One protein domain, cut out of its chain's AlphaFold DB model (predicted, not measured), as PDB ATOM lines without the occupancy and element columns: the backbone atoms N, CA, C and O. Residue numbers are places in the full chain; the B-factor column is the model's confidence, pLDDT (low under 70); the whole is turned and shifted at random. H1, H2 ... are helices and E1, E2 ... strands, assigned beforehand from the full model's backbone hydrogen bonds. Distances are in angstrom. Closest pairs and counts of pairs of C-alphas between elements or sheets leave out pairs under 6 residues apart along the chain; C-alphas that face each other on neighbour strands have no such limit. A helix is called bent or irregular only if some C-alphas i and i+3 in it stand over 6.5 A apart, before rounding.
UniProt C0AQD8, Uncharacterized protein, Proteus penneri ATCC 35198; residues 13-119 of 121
ATOM      1  N   ARG A  13     -47.742  -0.038 -67.746       83.62
ATOM      2  CA  ARG A  13     -47.150   0.026 -66.405       83.62
ATOM      3  C   ARG A  13     -45.644   0.202 -66.507       83.62
ATOM      4  O   ARG A  13     -44.945  -0.716 -66.931       83.62
ATOM      5  N   HIS A  14     -45.144   1.340 -66.048       89.25
ATOM      6  CA  HIS A  14     -43.717   1.654 -66.077       89.25
ATOM      7  C   HIS A  14     -43.137   1.649 -64.665       89.25
ATOM      8  O   HIS A  14     -42.806   2.689 -64.100       89.25
ATOM      9  N   ILE A  15     -43.002   0.454 -64.086       88.94
ATOM     10  CA  ILE A  15     -42.597   0.278 -62.681       88.94
ATOM     11  C   ILE A  15     -41.215   0.892 -62.408       88.94
ATOM     12  O   ILE A  15     -41.037   1.557 -61.394       88.94
ATOM     13  N   GLY A  16     -40.253   0.731 -63.324       89.06
ATOM     14  CA  GLY A  16     -38.916   1.318 -63.165       89.06
ATOM     15  C   GLY A  16     -38.941   2.848 -63.082       89.06
ATOM     16  O   GLY A  16     -38.294   3.432 -62.215       89.06
ATOM     17  N   ILE A  17     -39.757   3.496 -63.922       88.38
ATOM     18  CA  ILE A  17     -39.950   4.955 -63.894       88.38
ATOM     19  C   ILE A  17     -40.660   5.365 -62.601       88.38
ATOM     20  O   ILE A  17     -40.268   6.342 -61.972       88.38
ATOM     21  N   ALA A  18     -41.664   4.601 -62.170       86.50
ATOM     22  CA  ALA A  18     -42.387   4.867 -60.932       86.50
ATOM     23  C   ALA A  18     -41.475   4.813 -59.696       86.50
ATOM     24  O   ALA A  18     -41.567   5.686 -58.839       86.50
ATOM     25  N   ILE A  19     -40.560   3.843 -59.621       90.56
ATOM     26  CA  ILE A  19     -39.569   3.767 -58.539       90.56
ATOM     27  C   ILE A  19     -38.640   4.984 -58.579       90.56
ATOM     28  O   ILE A  19     -38.445   5.633 -57.556       90.56
ATOM     29  N   TYR A  20     -38.108   5.334 -59.754       88.75
ATOM     30  CA  TYR A  20     -37.212   6.484 -59.910       88.75
ATOM     31  C   TYR A  20     -37.875   7.803 -59.485       88.75
ATOM     32  O   TYR A  20     -37.322   8.556 -58.683       88.75
ATOM     33  N   VAL A  21     -39.096   8.051 -59.967       85.69
ATOM     34  CA  VAL A  21     -39.889   9.226 -59.583       85.69
ATOM     35  C   VAL A  21     -40.210   9.202 -58.088       85.69
ATOM     36  O   VAL A  21     -40.109  10.239 -57.441       85.69
ATOM     37  N   GLY A  22     -40.536   8.035 -57.527       84.31
ATOM     38  CA  GLY A  22     -40.799   7.867 -56.099       84.31
ATOM     39  C   GLY A  22     -39.596   8.206 -55.220       84.31
ATOM     40  O   GLY A  22     -39.760   8.883 -54.212       84.31
ATOM     41  N   ILE A  23     -38.379   7.824 -55.621       90.00
ATOM     42  CA  ILE A  23     -37.152   8.183 -54.892       90.00
ATOM     43  C   ILE A  23     -36.967   9.701 -54.862       90.00
ATOM     44  O   ILE A  23     -36.784  10.277 -53.790       90.00
ATOM     45  N   ILE A  24     -37.065  10.359 -56.021       85.75
ATOM     46  CA  ILE A  24     -36.920  11.818 -56.119       85.75
ATOM     47  C   ILE A  24     -38.006  12.517 -55.294       85.75
ATOM     48  O   ILE A  24     -37.703  13.387 -54.480       85.75
ATOM     49  N   ALA A  25     -39.264  12.105 -55.461       82.62
ATOM     50  CA  ALA A  25     -40.392  12.657 -54.720       82.62
ATOM     51  C   ALA A  25     -40.236  12.471 -53.203       82.62
ATOM     52  O   ALA A  25     -40.531  13.391 -52.445       82.62
ATOM     53  N   GLY A  26     -39.725  11.323 -52.756       84.75
ATOM     54  CA  GLY A  26     -39.467  11.045 -51.345       84.75
ATOM     55  C   GLY A  26     -38.394  11.943 -50.735       84.75
ATOM     56  O   GLY A  26     -38.574  12.421 -49.618       84.75
ATOM     57  N   ILE A  27     -37.322  12.244 -51.479       87.56
ATOM     58  CA  ILE A  27     -36.285  13.195 -51.041       87.56
ATOM     59  C   ILE A  27     -36.886  14.593 -50.862       87.56
ATOM     60  O   ILE A  27     -36.735  15.195 -49.800       87.56
ATOM     61  N   PHE A  28     -37.619  15.101 -51.859       82.31
ATOM     62  CA  PHE A  28     -38.271  16.412 -51.753       82.31
ATOM     63  C   PHE A  28     -39.313  16.451 -50.632       82.31
ATOM     64  O   PHE A  28     -39.389  17.433 -49.897       82.31
ATOM     65  N   SER A  29     -40.078  15.373 -50.457       81.88
ATOM     66  CA  SER A  29     -41.057  15.268 -49.379       81.88
ATOM     67  C   SER A  29     -40.400  15.334 -47.999       81.88
ATOM     68  O   SER A  29     -40.947  15.993 -47.119       81.88
ATOM     69  N   ALA A  30     -39.240  14.699 -47.806       82.38
ATOM     70  CA  ALA A  30     -38.499  14.767 -46.547       82.38
ATOM     71  C   ALA A  30     -38.006  16.192 -46.243       82.38
ATOM     72  O   ALA A  30     -38.071  16.628 -45.095       82.38
ATOM     73  N   LEU A  31     -37.562  16.940 -47.262       82.31
ATOM     74  CA  LEU A  31     -37.132  18.336 -47.107       82.31
ATOM     75  C   LEU A  31     -38.297  19.252 -46.722       82.31
ATOM     76  O   LEU A  31     -38.183  20.028 -45.777       82.31
ATOM     77  N   VAL A  32     -39.431  19.129 -47.421       79.25
ATOM     78  CA  VAL A  32     -40.644  19.902 -47.110       79.25
ATOM     79  C   VAL A  32     -41.142  19.570 -45.706       79.25
ATOM     80  O   VAL A  32     -41.484  20.477 -44.955       79.25
ATOM     81  N   LYS A  33     -41.131  18.286 -45.327       74.56
ATOM     82  CA  LYS A  33     -41.533  17.845 -43.991       74.56
ATOM     83  C   LYS A  33     -40.625  18.424 -42.905       74.56
ATOM     84  O   LYS A  33     -41.139  18.995 -41.950       74.56
ATOM     85  N   SER A  34     -39.305  18.351 -43.084       74.69
ATOM     86  CA  SER A  34     -38.346  18.937 -42.139       74.69
ATOM     87  C   SER A  34     -38.575  20.440 -41.962       74.69
ATOM     88  O   SER A  34     -38.607  20.915 -40.836       74.69
ATOM     89  N   GLY A  35     -38.802  21.178 -43.056       73.69
ATOM     90  CA  GLY A  35     -39.084  22.615 -42.980       73.69
ATOM     91  C   GLY A  35     -40.439  22.953 -42.346       73.69
ATOM     92  O   GLY A  35     -40.603  24.040 -41.802       73.69
ATOM     93  N   PHE A  36     -41.416  22.042 -42.396       70.62
ATOM     94  CA  PHE A  36     -42.721  22.234 -41.755       70.62
ATOM     95  C   PHE A  36     -42.677  21.940 -40.249       70.62
ATOM     96  O   PHE A  36     -43.339  22.634 -39.478       70.62
ATOM     97  N   GLU A  37     -41.869  20.962 -39.824       65.62
ATOM     98  CA  GLU A  37     -41.634  20.658 -38.404       65.62
ATOM     99  C   GLU A  37     -40.959  21.818 -37.652       65.62
ATOM    100  O   GLU A  37     -41.200  21.987 -36.461       65.62
ATOM    101  N   ASP A  38     -40.178  22.656 -38.340       65.88
ATOM    102  CA  ASP A  38     -39.603  23.874 -37.750       65.88
ATOM    103  C   ASP A  38     -40.658  24.971 -37.507       65.88
ATOM    104  O   ASP A  38     -40.476  25.843 -36.657       65.88
ATOM    105  N   LEU A  39     -41.771  24.938 -38.248       64.94
ATOM    106  CA  LEU A  39     -42.815  25.961 -38.199       64.94
ATOM    107  C   LEU A  39     -43.964  25.583 -37.253       64.94
ATOM    108  O   LEU A  39     -44.453  26.448 -36.525       64.94
ATOM    109  N   ILE A  40     -44.447  24.330 -37.284       61.03
ATOM    110  CA  ILE A  40     -45.674  23.918 -36.576       61.03
ATOM    111  C   ILE A  40     -45.621  22.432 -36.162       61.03
ATOM    112  O   ILE A  40     -45.665  21.569 -37.041       61.03
ATOM    113  N   PRO A  41     -45.674  22.092 -34.855       57.34
ATOM    114  CA  PRO A  41     -45.425  22.937 -33.682       57.34
ATOM    115  C   PRO A  41     -43.923  23.263 -33.558       57.34
ATOM    116  O   PRO A  41     -43.110  22.390 -33.854       57.34
ATOM    117  N   PRO A  42     -43.530  24.466 -33.095       61.78
ATOM    118  CA  PRO A  42     -42.120  24.813 -32.947       61.78
ATOM    119  C   PRO A  42     -41.412  23.778 -32.074       61.78
ATOM    120  O   PRO A  42     -41.766  23.601 -30.905       61.78
ATOM    121  N   ARG A  43     -40.421  23.082 -32.636       58.91
ATOM    122  CA  ARG A  43     -39.566  22.180 -31.862       58.91
ATOM    123  C   ARG A  43     -38.857  23.004 -30.790       58.91
ATOM    124  O   ARG A  43     -37.988  23.820 -31.089       58.91
ATOM    125  N   THR A  44     -39.204  22.788 -29.527       60.00
ATOM    126  CA  THR A  44     -38.306  23.151 -28.431       60.00
ATOM    127  C   THR A  44     -37.163  22.136 -28.413       60.00
ATOM    128  O   THR A  44     -37.362  20.968 -28.757       60.00
ATOM    129  N   LEU A  45     -35.965  22.555 -27.986       59.19
ATOM    130  CA  LEU A  45     -34.783  21.681 -27.853       59.19
ATOM    131  C   LEU A  45     -35.030  20.437 -26.972       59.19
ATOM    132  O   LEU A  45     -34.220  19.518 -26.972       59.19
ATOM    133  N   GLU A  46     -36.140  20.404 -26.234       58.38
ATOM    134  CA  GLU A  46     -36.504  19.343 -25.294       58.38
ATOM    135  C   GLU A  46     -37.317  18.196 -25.917       58.38
ATOM    136  O   GLU A  46     -37.556  17.190 -25.254       58.38
ATOM    137  N   THR A  47     -37.745  18.305 -27.183       66.06
ATOM    138  CA  THR A  47     -38.539  17.248 -27.837       66.06
ATOM    139  C   THR A  47     -37.700  16.394 -28.779       66.06
ATOM    140  O   THR A  47     -37.405  16.775 -29.918       66.06
ATOM    141  N   THR A  48     -37.351  15.189 -28.321       73.94
ATOM    142  CA  THR A  48     -36.661  14.192 -29.143       73.94
ATOM    143  C   THR A  48     -37.507  13.847 -30.379       73.94
ATOM    144  O   THR A  48     -38.672  13.470 -30.241       73.94
ATOM    145  N   PRO A  49     -36.960  13.965 -31.605       75.06
ATOM    146  CA  PRO A  49     -37.668  13.596 -32.828       75.06
ATOM    147  C   PRO A  49     -38.176  12.147 -32.814       75.06
ATOM    148  O   PRO A  49     -37.423  11.260 -32.407       75.06
ATOM    149  N   PRO A  50     -39.373  11.859 -33.364       78.81
ATOM    150  CA  PRO A  50     -39.879  10.487 -33.466       78.81
ATOM    151  C   PRO A  50     -38.899   9.492 -34.128       78.81
ATOM    152  O   PRO A  50     -38.750   8.383 -33.615       78.81
ATOM    153  N   PRO A  51     -38.154   9.858 -35.196       82.81
ATOM    154  CA  PRO A  51     -37.133   8.977 -35.769       82.81
ATOM    155  C   PRO A  51     -35.989   8.638 -34.805       82.81
ATOM    156  O   PRO A  51     -35.448   7.540 -34.859       82.81
ATOM    157  N   VAL A  52     -35.626   9.564 -33.915       84.75
ATOM    158  CA  VAL A  52     -34.576   9.365 -32.905       84.75
ATOM    159  C   VAL A  52     -35.089   8.442 -31.797       84.75
ATOM    160  O   VAL A  52     -34.412   7.477 -31.459       84.75
ATOM    161  N   VAL A  53     -36.331   8.638 -31.339       84.38
ATOM    162  CA  VAL A  53     -37.003   7.734 -30.383       84.38
ATOM    163  C   VAL A  53     -37.127   6.311 -30.942       84.38
ATOM    164  O   VAL A  53     -36.986   5.331 -30.211       84.38
ATOM    165  N   LEU A  54     -37.381   6.160 -32.245       85.19
ATOM    166  CA  LEU A  54     -37.397   4.846 -32.889       85.19
ATOM    167  C   LEU A  54     -36.025   4.161 -32.791       85.19
ATOM    168  O   LEU A  54     -35.961   2.986 -32.439       85.19
ATOM    169  N   LEU A  55     -34.940   4.885 -33.072       87.12
ATOM    170  CA  LEU A  55     -33.579   4.354 -32.971       87.12
ATOM    171  C   LEU A  55     -33.229   3.954 -31.528       87.12
ATOM    172  O   LEU A  55     -32.680   2.872 -31.325       87.12
ATOM    173  N   GLU A  56     -33.621   4.756 -30.532       87.00
ATOM    174  CA  GLU A  56     -33.485   4.407 -29.107       87.00
ATOM    175  C   GLU A  56     -34.211   3.103 -28.769       87.00
ATOM    176  O   GLU A  56     -33.644   2.209 -28.142       87.00
ATOM    177  N   LYS A  57     -35.468   2.961 -29.215       87.19
ATOM    178  CA  LYS A  57     -36.273   1.749 -28.981       87.19
ATOM    179  C   LYS A  57     -35.693   0.512 -29.663       87.19
ATOM    180  O   LYS A  57     -35.910  -0.596 -29.182       87.19
ATOM    181  N   LEU A  58     -34.956   0.693 -30.756       90.06
ATOM    182  CA  LEU A  58     -34.203  -0.368 -31.429       90.06
ATOM    183  C   LEU A  58     -32.871  -0.694 -30.727       90.06
ATOM    184  O   LEU A  58     -32.162  -1.595 -31.171       90.06
ATOM    185  N   GLY A  59     -32.533   0.002 -29.636       89.12
ATOM    186  CA  GLY A  59     -31.310  -0.208 -28.860       89.12
ATOM    187  C   GLY A  59     -30.064   0.423 -29.481       89.12
ATOM    188  O   GLY A  59     -28.948   0.048 -29.125       89.12
ATOM    189  N   LEU A  60     -30.227   1.357 -30.424       88.12
ATOM    190  CA  LEU A  60     -29.108   2.035 -31.071       88.12
ATOM    191  C   LEU A  60     -28.631   3.215 -30.222       88.12
ATOM    192  O   LEU A  60     -29.426   3.977 -29.676       88.12
ATOM    193  N   ASN A  61     -27.310   3.386 -30.144       87.00
ATOM    194  CA  ASN A  61     -26.709   4.511 -29.440       87.00
ATOM    195  C   ASN A  61     -26.789   5.778 -30.307       87.00
ATOM    196  O   ASN A  61     -25.923   6.050 -31.139       87.00
ATOM    197  N   ILE A  62     -27.851   6.546 -30.104       85.88
ATOM    198  CA  ILE A  62     -28.116   7.806 -30.801       85.88
ATOM    199  C   ILE A  62     -27.100   8.912 -30.505       85.88
ATOM    200  O   ILE A  62     -26.918   9.757 -31.378       85.88
ATOM    201  N   ASP A  63     -26.393   8.894 -29.371       84.44
ATOM    202  CA  ASP A  63     -25.359   9.897 -29.065       84.44
ATOM    203  C   ASP A  63     -24.195   9.800 -30.057       84.44
ATOM    204  O   ASP A  63     -23.682  10.811 -30.539       84.44
ATOM    205  N   THR A  64     -23.844   8.572 -30.463       87.25
ATOM    206  CA  THR A  64     -22.840   8.327 -31.516       87.25
ATOM    207  C   THR A  64     -23.307   8.749 -32.912       87.25
ATOM    208  O   THR A  64     -22.501   8.846 -33.838       87.25
ATOM    209  N   MET A  65     -24.604   9.023 -33.075       87.69
ATOM    210  CA  MET A  65     -25.218   9.444 -34.334       87.69
ATOM    211  C   MET A  65     -25.432  10.960 -34.401       87.69
ATOM    212  O   MET A  65     -26.259  11.438 -35.180       87.69
ATOM    213  N   THR A  66     -24.688  11.726 -33.600       89.56
ATOM    214  CA  THR A  66     -24.750  13.189 -33.583       89.56
ATOM    215  C   THR A  66     -23.460  13.833 -34.082       89.56
ATOM    216  O   THR A  66     -22.369  13.285 -33.936       89.56
ATOM    217  N   TYR A  67     -23.584  15.005 -34.702       86.75
ATOM    218  CA  TYR A  67     -22.464  15.894 -35.004       86.75
ATOM    219  C   TYR A  67     -22.825  17.329 -34.628       86.75
ATOM    220  O   TYR A  67     -23.992  17.717 -34.672       86.75
ATOM    221  N   HIS A  68     -21.824  18.129 -34.267       87.25
ATOM    222  CA  HIS A  68     -22.033  19.534 -33.941       87.25
ATOM    223  C   HIS A  68     -21.824  20.414 -35.171       87.25
ATOM    224  O   HIS A  68     -20.785  20.346 -35.829       87.25
ATOM    225  N   TRP A  69     -22.795  21.273 -35.459       83.50
ATOM    226  CA  TRP A  69     -22.739  22.231 -36.555       83.50
ATOM    227  C   TRP A  69     -23.303  23.574 -36.113       83.50
ATOM    228  O   TRP A  69     -24.440  23.652 -35.659       83.50
ATOM    229  N   MET A  70     -22.504  24.639 -36.239       84.38
ATOM    230  CA  MET A  70     -22.910  26.009 -35.882       84.38
ATOM    231  C   MET A  70     -23.508  26.135 -34.464       84.38
ATOM    232  O   MET A  70     -24.423  26.918 -34.241       84.38
ATOM    233  N   GLY A  71     -23.002  25.351 -33.502       77.69
ATOM    234  CA  GLY A  71     -23.490  25.340 -32.115       77.69
ATOM    235  C   GLY A  71     -24.699  24.433 -31.845       77.69
ATOM    236  O   GLY A  71     -25.119  24.329 -30.698       77.69
ATOM    237  N   TYR A  72     -25.219  23.736 -32.859       76.69
ATOM    238  CA  TYR A  72     -26.334  22.793 -32.736       76.69
ATOM    239  C   TYR A  72     -25.853  21.342 -32.826       76.69
ATOM    240  O   TYR A  72     -24.987  21.023 -33.640       76.69
ATOM    241  N   SER A  73     -26.428  20.451 -32.015       81.50
ATOM    242  CA  SER A  73     -26.226  18.998 -32.119       81.50
ATOM    243  C   SER A  73     -27.227  18.408 -33.111       81.50
ATOM    244  O   SER A  73     -28.423  18.362 -32.834       81.50
ATOM    245  N   ILE A  74     -26.754  17.953 -34.269       83.69
ATOM    246  CA  ILE A  74     -27.590  17.382 -35.328       83.69
ATOM    247  C   ILE A  74     -27.483  15.859 -35.289       83.69
ATOM    248  O   ILE A  74     -26.394  15.308 -35.443       83.69
ATOM    249  N   ASN A  75     -28.616  15.168 -35.128       87.75
ATOM    250  CA  ASN A  75     -28.675  13.708 -35.176       87.75
ATOM    251  C   ASN A  75     -28.843  13.220 -36.626       87.75
ATOM    252  O   ASN A  75     -29.946  13.226 -37.181       87.75
ATOM    253  N   TRP A  76     -27.744  12.799 -37.257       87.69
ATOM    254  CA  TRP A  76     -27.772  12.314 -38.638       87.69
ATOM    255  C   TRP A  76     -28.507  10.975 -38.763       87.69
ATOM    256  O   TRP A  76     -29.102  10.716 -39.808       87.69
ATOM    257  N   GLY A  77     -28.516  10.152 -37.708       88.25
ATOM    258  CA  GLY A  77     -29.242   8.883 -37.680       88.25
ATOM    259  C   GLY A  77     -30.751   9.099 -37.784       88.25
ATOM    260  O   GLY A  77     -31.406   8.536 -38.663       88.25
ATOM    261  N   GLY A  78     -31.296   9.985 -36.948       86.94
ATOM    262  CA  GLY A  78     -32.705  10.376 -36.981       86.94
ATOM    263  C   GLY A  78     -33.103  11.007 -38.317       86.94
ATOM    264  O   GLY A  78     -34.111  10.620 -38.909       86.94
ATOM    265  N   ASN A  79     -32.271  11.912 -38.843       86.44
ATOM    266  CA  ASN A  79     -32.491  12.512 -40.162       86.44
ATOM    267  C   ASN A  79     -32.438  11.466 -41.288       86.44
ATOM    268  O   ASN A  79     -33.228  11.524 -42.229       86.44
ATOM    269  N   GLY A  80     -31.549  10.477 -41.181       88.62
ATOM    270  CA  GLY A  80     -31.446   9.370 -42.127       88.62
ATOM    271  C   GLY A  80     -32.711   8.516 -42.154       88.62
ATOM    272  O   GLY A  80     -33.258   8.262 -43.227       88.62
ATOM    273  N   VAL A  81     -33.230   8.138 -40.982       88.50
ATOM    274  CA  VAL A  81     -34.508   7.417 -40.861       88.50
ATOM    275  C   VAL A  81     -35.656   8.237 -41.449       88.50
ATOM    276  O   VAL A  81     -36.478   7.698 -42.187       88.50
ATOM    277  N   HIS A  82     -35.691   9.543 -41.180       83.56
ATOM    278  CA  HIS A  82     -36.714  10.445 -41.704       83.56
ATOM    279  C   HIS A  82     -36.749  10.488 -43.244       83.56
ATOM    280  O   HIS A  82     -37.815  10.366 -43.862       83.56
ATOM    281  N   ILE A  83     -35.577  10.604 -43.874       88.69
ATOM    282  CA  ILE A  83     -35.440  10.618 -45.336       88.69
ATOM    283  C   ILE A  83     -35.785   9.245 -45.919       88.69
ATOM    284  O   ILE A  83     -36.565   9.153 -46.868       88.69
ATOM    285  N   LEU A  84     -35.249   8.172 -45.333       90.50
ATOM    286  CA  LEU A  84     -35.477   6.808 -45.806       90.50
ATOM    287  C   LEU A  84     -36.960   6.442 -45.764       90.50
ATOM    288  O   LEU A  84     -37.492   5.903 -46.733       90.50
ATOM    289  N   PHE A  85     -37.636   6.777 -44.667       86.69
ATOM    290  CA  PHE A  85     -39.063   6.544 -44.518       86.69
ATOM    291  C   PHE A  85     -39.862   7.244 -45.629       86.69
ATOM    292  O   PHE A  85     -40.696   6.621 -46.289       86.69
ATOM    293  N   SER A  86     -39.553   8.515 -45.900       84.81
ATOM    294  CA  SER A  86     -40.205   9.295 -46.962       84.81
ATOM    295  C   SER A  86     -39.995   8.681 -48.353       84.81
ATOM    296  O   SER A  86     -40.940   8.588 -49.137       84.81
ATOM    297  N   ILE A  87     -38.783   8.200 -48.646       89.56
ATOM    298  CA  ILE A  87     -38.458   7.507 -49.904       89.56
ATOM    299  C   ILE A  87     -39.263   6.216 -50.051       89.56
ATOM    300  O   ILE A  87     -39.877   5.997 -51.095       89.56
ATOM    301  N   VAL A  88     -39.290   5.372 -49.018       90.25
ATOM    302  CA  VAL A  88     -40.004   4.087 -49.058       90.25
ATOM    303  C   VAL A  88     -41.490   4.305 -49.342       90.25
ATOM    304  O   VAL A  88     -42.043   3.673 -50.243       90.25
ATOM    305  N   ILE A  89     -42.127   5.239 -48.634       85.19
ATOM    306  CA  ILE A  89     -43.547   5.546 -48.830       85.19
ATOM    307  C   ILE A  89     -43.811   6.131 -50.222       85.19
ATOM    308  O   ILE A  89     -44.754   5.704 -50.890       85.19
ATOM    309  N   ALA A  90     -42.971   7.053 -50.699       85.19
ATOM    310  CA  ALA A  90     -43.129   7.648 -52.024       85.19
ATOM    311  C   ALA A  90     -42.974   6.614 -53.153       85.19
ATOM    312  O   ALA A  90     -43.762   6.608 -54.100       85.19
ATOM    313  N   VAL A  91     -42.021   5.685 -53.032       89.06
ATOM    314  CA  VAL A  91     -41.855   4.572 -53.979       89.06
ATOM    315  C   VAL A  91     -43.076   3.656 -53.970       89.06
ATOM    316  O   VAL A  91     -43.614   3.359 -55.036       89.06
ATOM    317  N   ILE A  92     -43.552   3.244 -52.789       88.00
ATOM    318  CA  ILE A  92     -44.763   2.419 -52.661       88.00
ATOM    319  C   ILE A  92     -45.947   3.116 -53.336       88.00
ATOM    320  O   ILE A  92     -46.652   2.496 -54.132       88.00
ATOM    321  N   TYR A  93     -46.132   4.411 -53.082       82.56
ATOM    322  CA  TYR A  93     -47.189   5.200 -53.703       82.56
ATOM    323  C   TYR A  93     -47.076   5.226 -55.230       82.56
ATOM    324  O   TYR A  93     -48.044   4.897 -55.915       82.56
ATOM    325  N   CYS A  94     -45.910   5.576 -55.779       85.12
ATOM    326  CA  CYS A  94     -45.720   5.652 -57.226       85.12
ATOM    327  C   CYS A  94     -45.951   4.294 -57.899       85.12
ATOM    328  O   CYS A  94     -46.575   4.228 -58.959       85.12
ATOM    329  N   VAL A  95     -45.509   3.204 -57.265       88.19
ATOM    330  CA  VAL A  95     -45.754   1.843 -57.749       88.19
ATOM    331  C   VAL A  95     -47.246   1.515 -57.704       88.19
ATOM    332  O   VAL A  95     -47.790   1.086 -58.718       88.19
ATOM    333  N   ILE A  96     -47.944   1.763 -56.592       85.94
ATOM    334  CA  ILE A  96     -49.396   1.538 -56.480       85.94
ATOM    335  C   ILE A  96     -50.162   2.363 -57.519       85.94
ATOM    336  O   ILE A  96     -51.092   1.852 -58.144       85.94
ATOM    337  N   ALA A  97     -49.751   3.608 -57.753       83.06
ATOM    338  CA  ALA A  97     -50.372   4.504 -58.718       83.06
ATOM    339  C   ALA A  97     -50.257   3.987 -60.166       83.06
ATOM    340  O   ALA A  97     -51.115   4.290 -60.999       83.06
ATOM    341  N   GLU A  98     -49.243   3.175 -60.477       84.81
ATOM    342  CA  GLU A  98     -49.160   2.483 -61.767       84.81
ATOM    343  C   GLU A  98     -50.196   1.371 -61.911       84.81
ATOM    344  O   GLU A  98     -50.653   1.129 -63.025       84.81
ATOM    345  N   TYR A  99     -50.610   0.717 -60.823       83.69
ATOM    346  CA  TYR A  99     -51.643  -0.326 -60.851       83.69
ATOM    347  C   TYR A  99     -53.057   0.246 -60.747       83.69
ATOM    348  O   TYR A  99     -53.949  -0.194 -61.474       83.69
ATOM    349  N   LEU A 100     -53.253   1.228 -59.868       83.62
ATOM    350  CA  LEU A 100     -54.538   1.836 -59.543       83.62
ATOM    351  C   LEU A 100     -54.535   3.303 -60.001       83.62
ATOM    352  O   LEU A 100     -54.133   4.191 -59.248       83.62
ATOM    353  N   PRO A 101     -55.032   3.609 -61.213       73.00
ATOM    354  CA  PRO A 101     -54.949   4.957 -61.775       73.00
ATOM    355  C   PRO A 101     -55.794   5.963 -60.979       73.00
ATOM    356  O   PRO A 101     -55.540   7.161 -61.018       73.00
ATOM    357  N   LYS A 102     -56.776   5.479 -60.213       73.25
ATOM    358  CA  LYS A 102     -57.620   6.299 -59.342       73.25
ATOM    359  C   LYS A 102     -56.913   6.802 -58.086       73.25
ATOM    360  O   LYS A 102     -57.359   7.788 -57.520       73.25
ATOM    361  N   VAL A 103     -55.790   6.200 -57.695       70.50
ATOM    362  CA  VAL A 103     -54.933   6.722 -56.615       70.50
ATOM    363  C   VAL A 103     -54.306   8.069 -57.013       70.50
ATOM    364  O   VAL A 103     -53.962   8.867 -56.151       70.50
ATOM    365  N   LYS A 104     -54.258   8.373 -58.319       66.69
ATOM    366  CA  LYS A 104     -53.851   9.674 -58.871       66.69
ATOM    367  C   LYS A 104     -54.982  10.728 -58.857       66.69
ATOM    368  O   LYS A 104     -54.749  11.858 -59.289       66.69
ATOM    369  N   LEU A 105     -56.205  10.396 -58.408       61.50
ATOM    370  CA  LEU A 105     -57.311  11.365 -58.311       61.50
ATOM    371  C   LEU A 105     -56.935  12.511 -57.359       61.50
ATOM    372  O   LEU A 105     -56.210  12.315 -56.388       61.50
ATOM    373  N   LEU A 106     -57.415  13.722 -57.668       58.97
ATOM    374  CA  LEU A 106     -57.014  14.975 -57.008       58.97
ATOM    375  C   LEU A 106     -55.512  15.301 -57.138       58.97
ATOM    376  O   LEU A 106     -54.958  15.967 -56.272       58.97
ATOM    377  N   HIS A 107     -54.839  14.836 -58.197       57.84
ATOM    378  CA  HIS A 107     -53.403  15.068 -58.429       57.84
ATOM    379  C   HIS A 107     -52.502  14.596 -57.269       57.84
ATOM    380  O   HIS A 107     -51.401  15.107 -57.088       57.84
ATOM    381  N   GLY A 108     -52.968  13.640 -56.457       57.88
ATOM    382  CA  GLY A 108     -52.261  13.186 -55.257       57.88
ATOM    383  C   GLY A 108     -52.422  14.090 -54.026       57.88
ATOM    384  O   GLY A 108     -51.953  13.716 -52.958       57.88
ATOM    385  N   ILE A 109     -53.132  15.223 -54.114       62.38
ATOM    386  CA  ILE A 109     -53.294  16.202 -53.018       62.38
ATOM    387  C   ILE A 109     -53.973  15.584 -51.792       62.38
ATOM    388  O   ILE A 109     -53.515  15.762 -50.666       62.38
ATOM    389  N   CYS A 110     -55.042  14.811 -51.998       55.78
ATOM    390  CA  CYS A 110     -55.766  14.169 -50.897       55.78
ATOM    391  C   CYS A 110     -54.887  13.159 -50.149       55.78
ATOM    392  O   CYS A 110     -55.036  12.966 -48.950       55.78
ATOM    393  N   LEU A 111     -53.957  12.528 -50.863       56.28
ATOM    394  CA  LEU A 111     -53.075  11.516 -50.314       56.28
ATOM    395  C   LEU A 111     -51.863  12.164 -49.630       56.28
ATOM    396  O   LEU A 111     -51.529  11.762 -48.526       56.28
ATOM    397  N   VAL A 112     -51.294  13.233 -50.196       57.94
ATOM    398  CA  VAL A 112     -50.288  14.073 -49.518       57.94
ATOM    399  C   VAL A 112     -50.822  14.589 -48.182       57.94
ATOM    400  O   VAL A 112     -50.117  14.497 -47.188       57.94
ATOM    401  N   LEU A 113     -52.075  15.050 -48.123       57.22
ATOM    402  CA  LEU A 113     -52.723  15.474 -46.875       57.22
ATOM    403  C   LEU A 113     -52.916  14.325 -45.878       57.22
ATOM    404  O   LEU A 113     -52.629  14.501 -44.701       57.22
ATOM    405  N   VAL A 114     -53.359  13.147 -46.333       56.94
ATOM    406  CA  VAL A 114     -53.501  11.966 -45.463       56.94
ATOM    407  C   VAL A 114     -52.148  11.543 -44.899       56.94
ATOM    408  O   VAL A 114     -52.050  11.324 -43.701       56.94
ATOM    409  N   PHE A 115     -51.099  11.472 -45.718       57.19
ATOM    410  CA  PHE A 115     -49.767  11.088 -45.251       57.19
ATOM    411  C   PHE A 115     -49.115  12.166 -44.391       57.19
ATOM    412  O   PHE A 115     -48.520  11.812 -43.383       57.19
ATOM    413  N   LEU A 116     -49.274  13.452 -44.720       55.22
ATOM    414  CA  LEU A 116     -48.858  14.562 -43.860       55.22
ATOM    415  C   LEU A 116     -49.485  14.403 -42.469       55.22
ATOM    416  O   LEU A 116     -48.772  14.406 -41.475       55.22
ATOM    417  N   PHE A 117     -50.796  14.159 -42.402       51.25
ATOM    418  CA  PHE A 117     -51.527  14.007 -41.143       51.25
ATOM    419  C   PHE A 117     -51.169  12.723 -40.378       51.25
ATOM    420  O   PHE A 117     -51.089  12.738 -39.156       51.25
ATOM    421  N   LEU A 118     -50.908  11.617 -41.083       47.66
ATOM    422  CA  LEU A 118     -50.536  10.327 -40.482       47.66
ATOM    423  C   LEU A 118     -49.076  10.292 -39.995       47.66
ATOM    424  O   LEU A 118     -48.704   9.379 -39.269       47.66
ATOM    425  N   LEU A 119     -48.255  11.266 -40.412       47.41
ATOM    426  CA  LEU A 119     -46.816  11.354 -40.136       47.41
ATOM    427  C   LEU A 119     -46.395  12.538 -39.260       47.41
ATOM    428  O   LEU A 119     -45.199  12.661 -38.977       47.41
TER     429      LEU A 119
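AT A GLANCE: This is residues 13 to 119 of the 121 residues of an uncharacterized protein of Proteus penneri ATCC 35198 (UniProt C0AQD8). Two long helices, H1 and H4, cross as an X near their middles; at one end of H4 sits a small head made of H2, H3 and the hairpin of E1 and E2, and at its other end the kinked H5 folds back. Residues 38 to 44, in the link from H1 to the head, stick out. The printed part has 107 residues, with five named helices and two named strands in the order H1 H2 H3 E1 E2 H4 H5; the sheet, E1 - E2, is antiparallel and the class is mostly helix. The whole is only just loose, close to compact, with a radius of gyration of the C-alphas of 16.0 A, and elongated, spanning 47 by 27 by 26 A.

HOW THE PARTS SIT: E1, residues 66 to 69, and E2, residues 72 to 75, form an antiparallel hairpin at 147 degrees; N 67 and O 74 are 2.9 A apart and N 74 and O 67 2.8 A, within hydrogen-bond range. E2 is joined by a tight link to H4, residues 76 to 99, the hub, which touches four helices. With its residues 76 to 78 alone H4 touches H3, residues 62 to 65; the closest C-alphas, of Met 65 and Gly 77, are 5.3 A apart. With its residues 77 to 82 alone it touches H2, residues 50 to 57, closest at the C-alphas of Val 52 and Gly 78, 4.6 A, at a steep tilt of 68 degrees, only just short of about perpendicular, opposite ways. H1, residues 15 to 37, touches H4 at a steep tilt of 44 degrees, opposite ways; the closest C-alphas, of Gly 26 and Ile 87, are 4.0 A apart. H5, residues 101 to 119, and H4 only just touch, with 3 pairs of C-alphas within 8 A, and only at the corner; the closest are Ala 97 and Val 103, 5.5 A. H1 and H5 are only just apart, at 8.0 A. Every O i to N i+4 pair is within hydrogen-bond range in H1 and H2, 19 of 20 in H4 and 8 of 15 in H5; H3 is too short for such a pair.

IN THESE COORDINATES: H4 is 35.0 A from first to last C-alpha, H1 31.7 A, H5 24.0 A and H2 10.5 A. H1 begins at C-alpha 15 (-42.597, 0.278, -62.681), and H5 ends at C-alpha 119 (-46.816, 11.354, -40.136). H5 is irregular, with C-alphas 103 and 106 8.5 A apart, and has a kink of 88 degrees near residue 108.

THE WHOLE: The C-alphas farthest apart, of Arg 13 and Gly 71, are 48.7 A apart. The printed part has no cut. The link from H1 to H2, 12 residues, is long. Mean pLDDT of the printed part is 78.0; residues 37 to 47 and 104 to 119 are under 70.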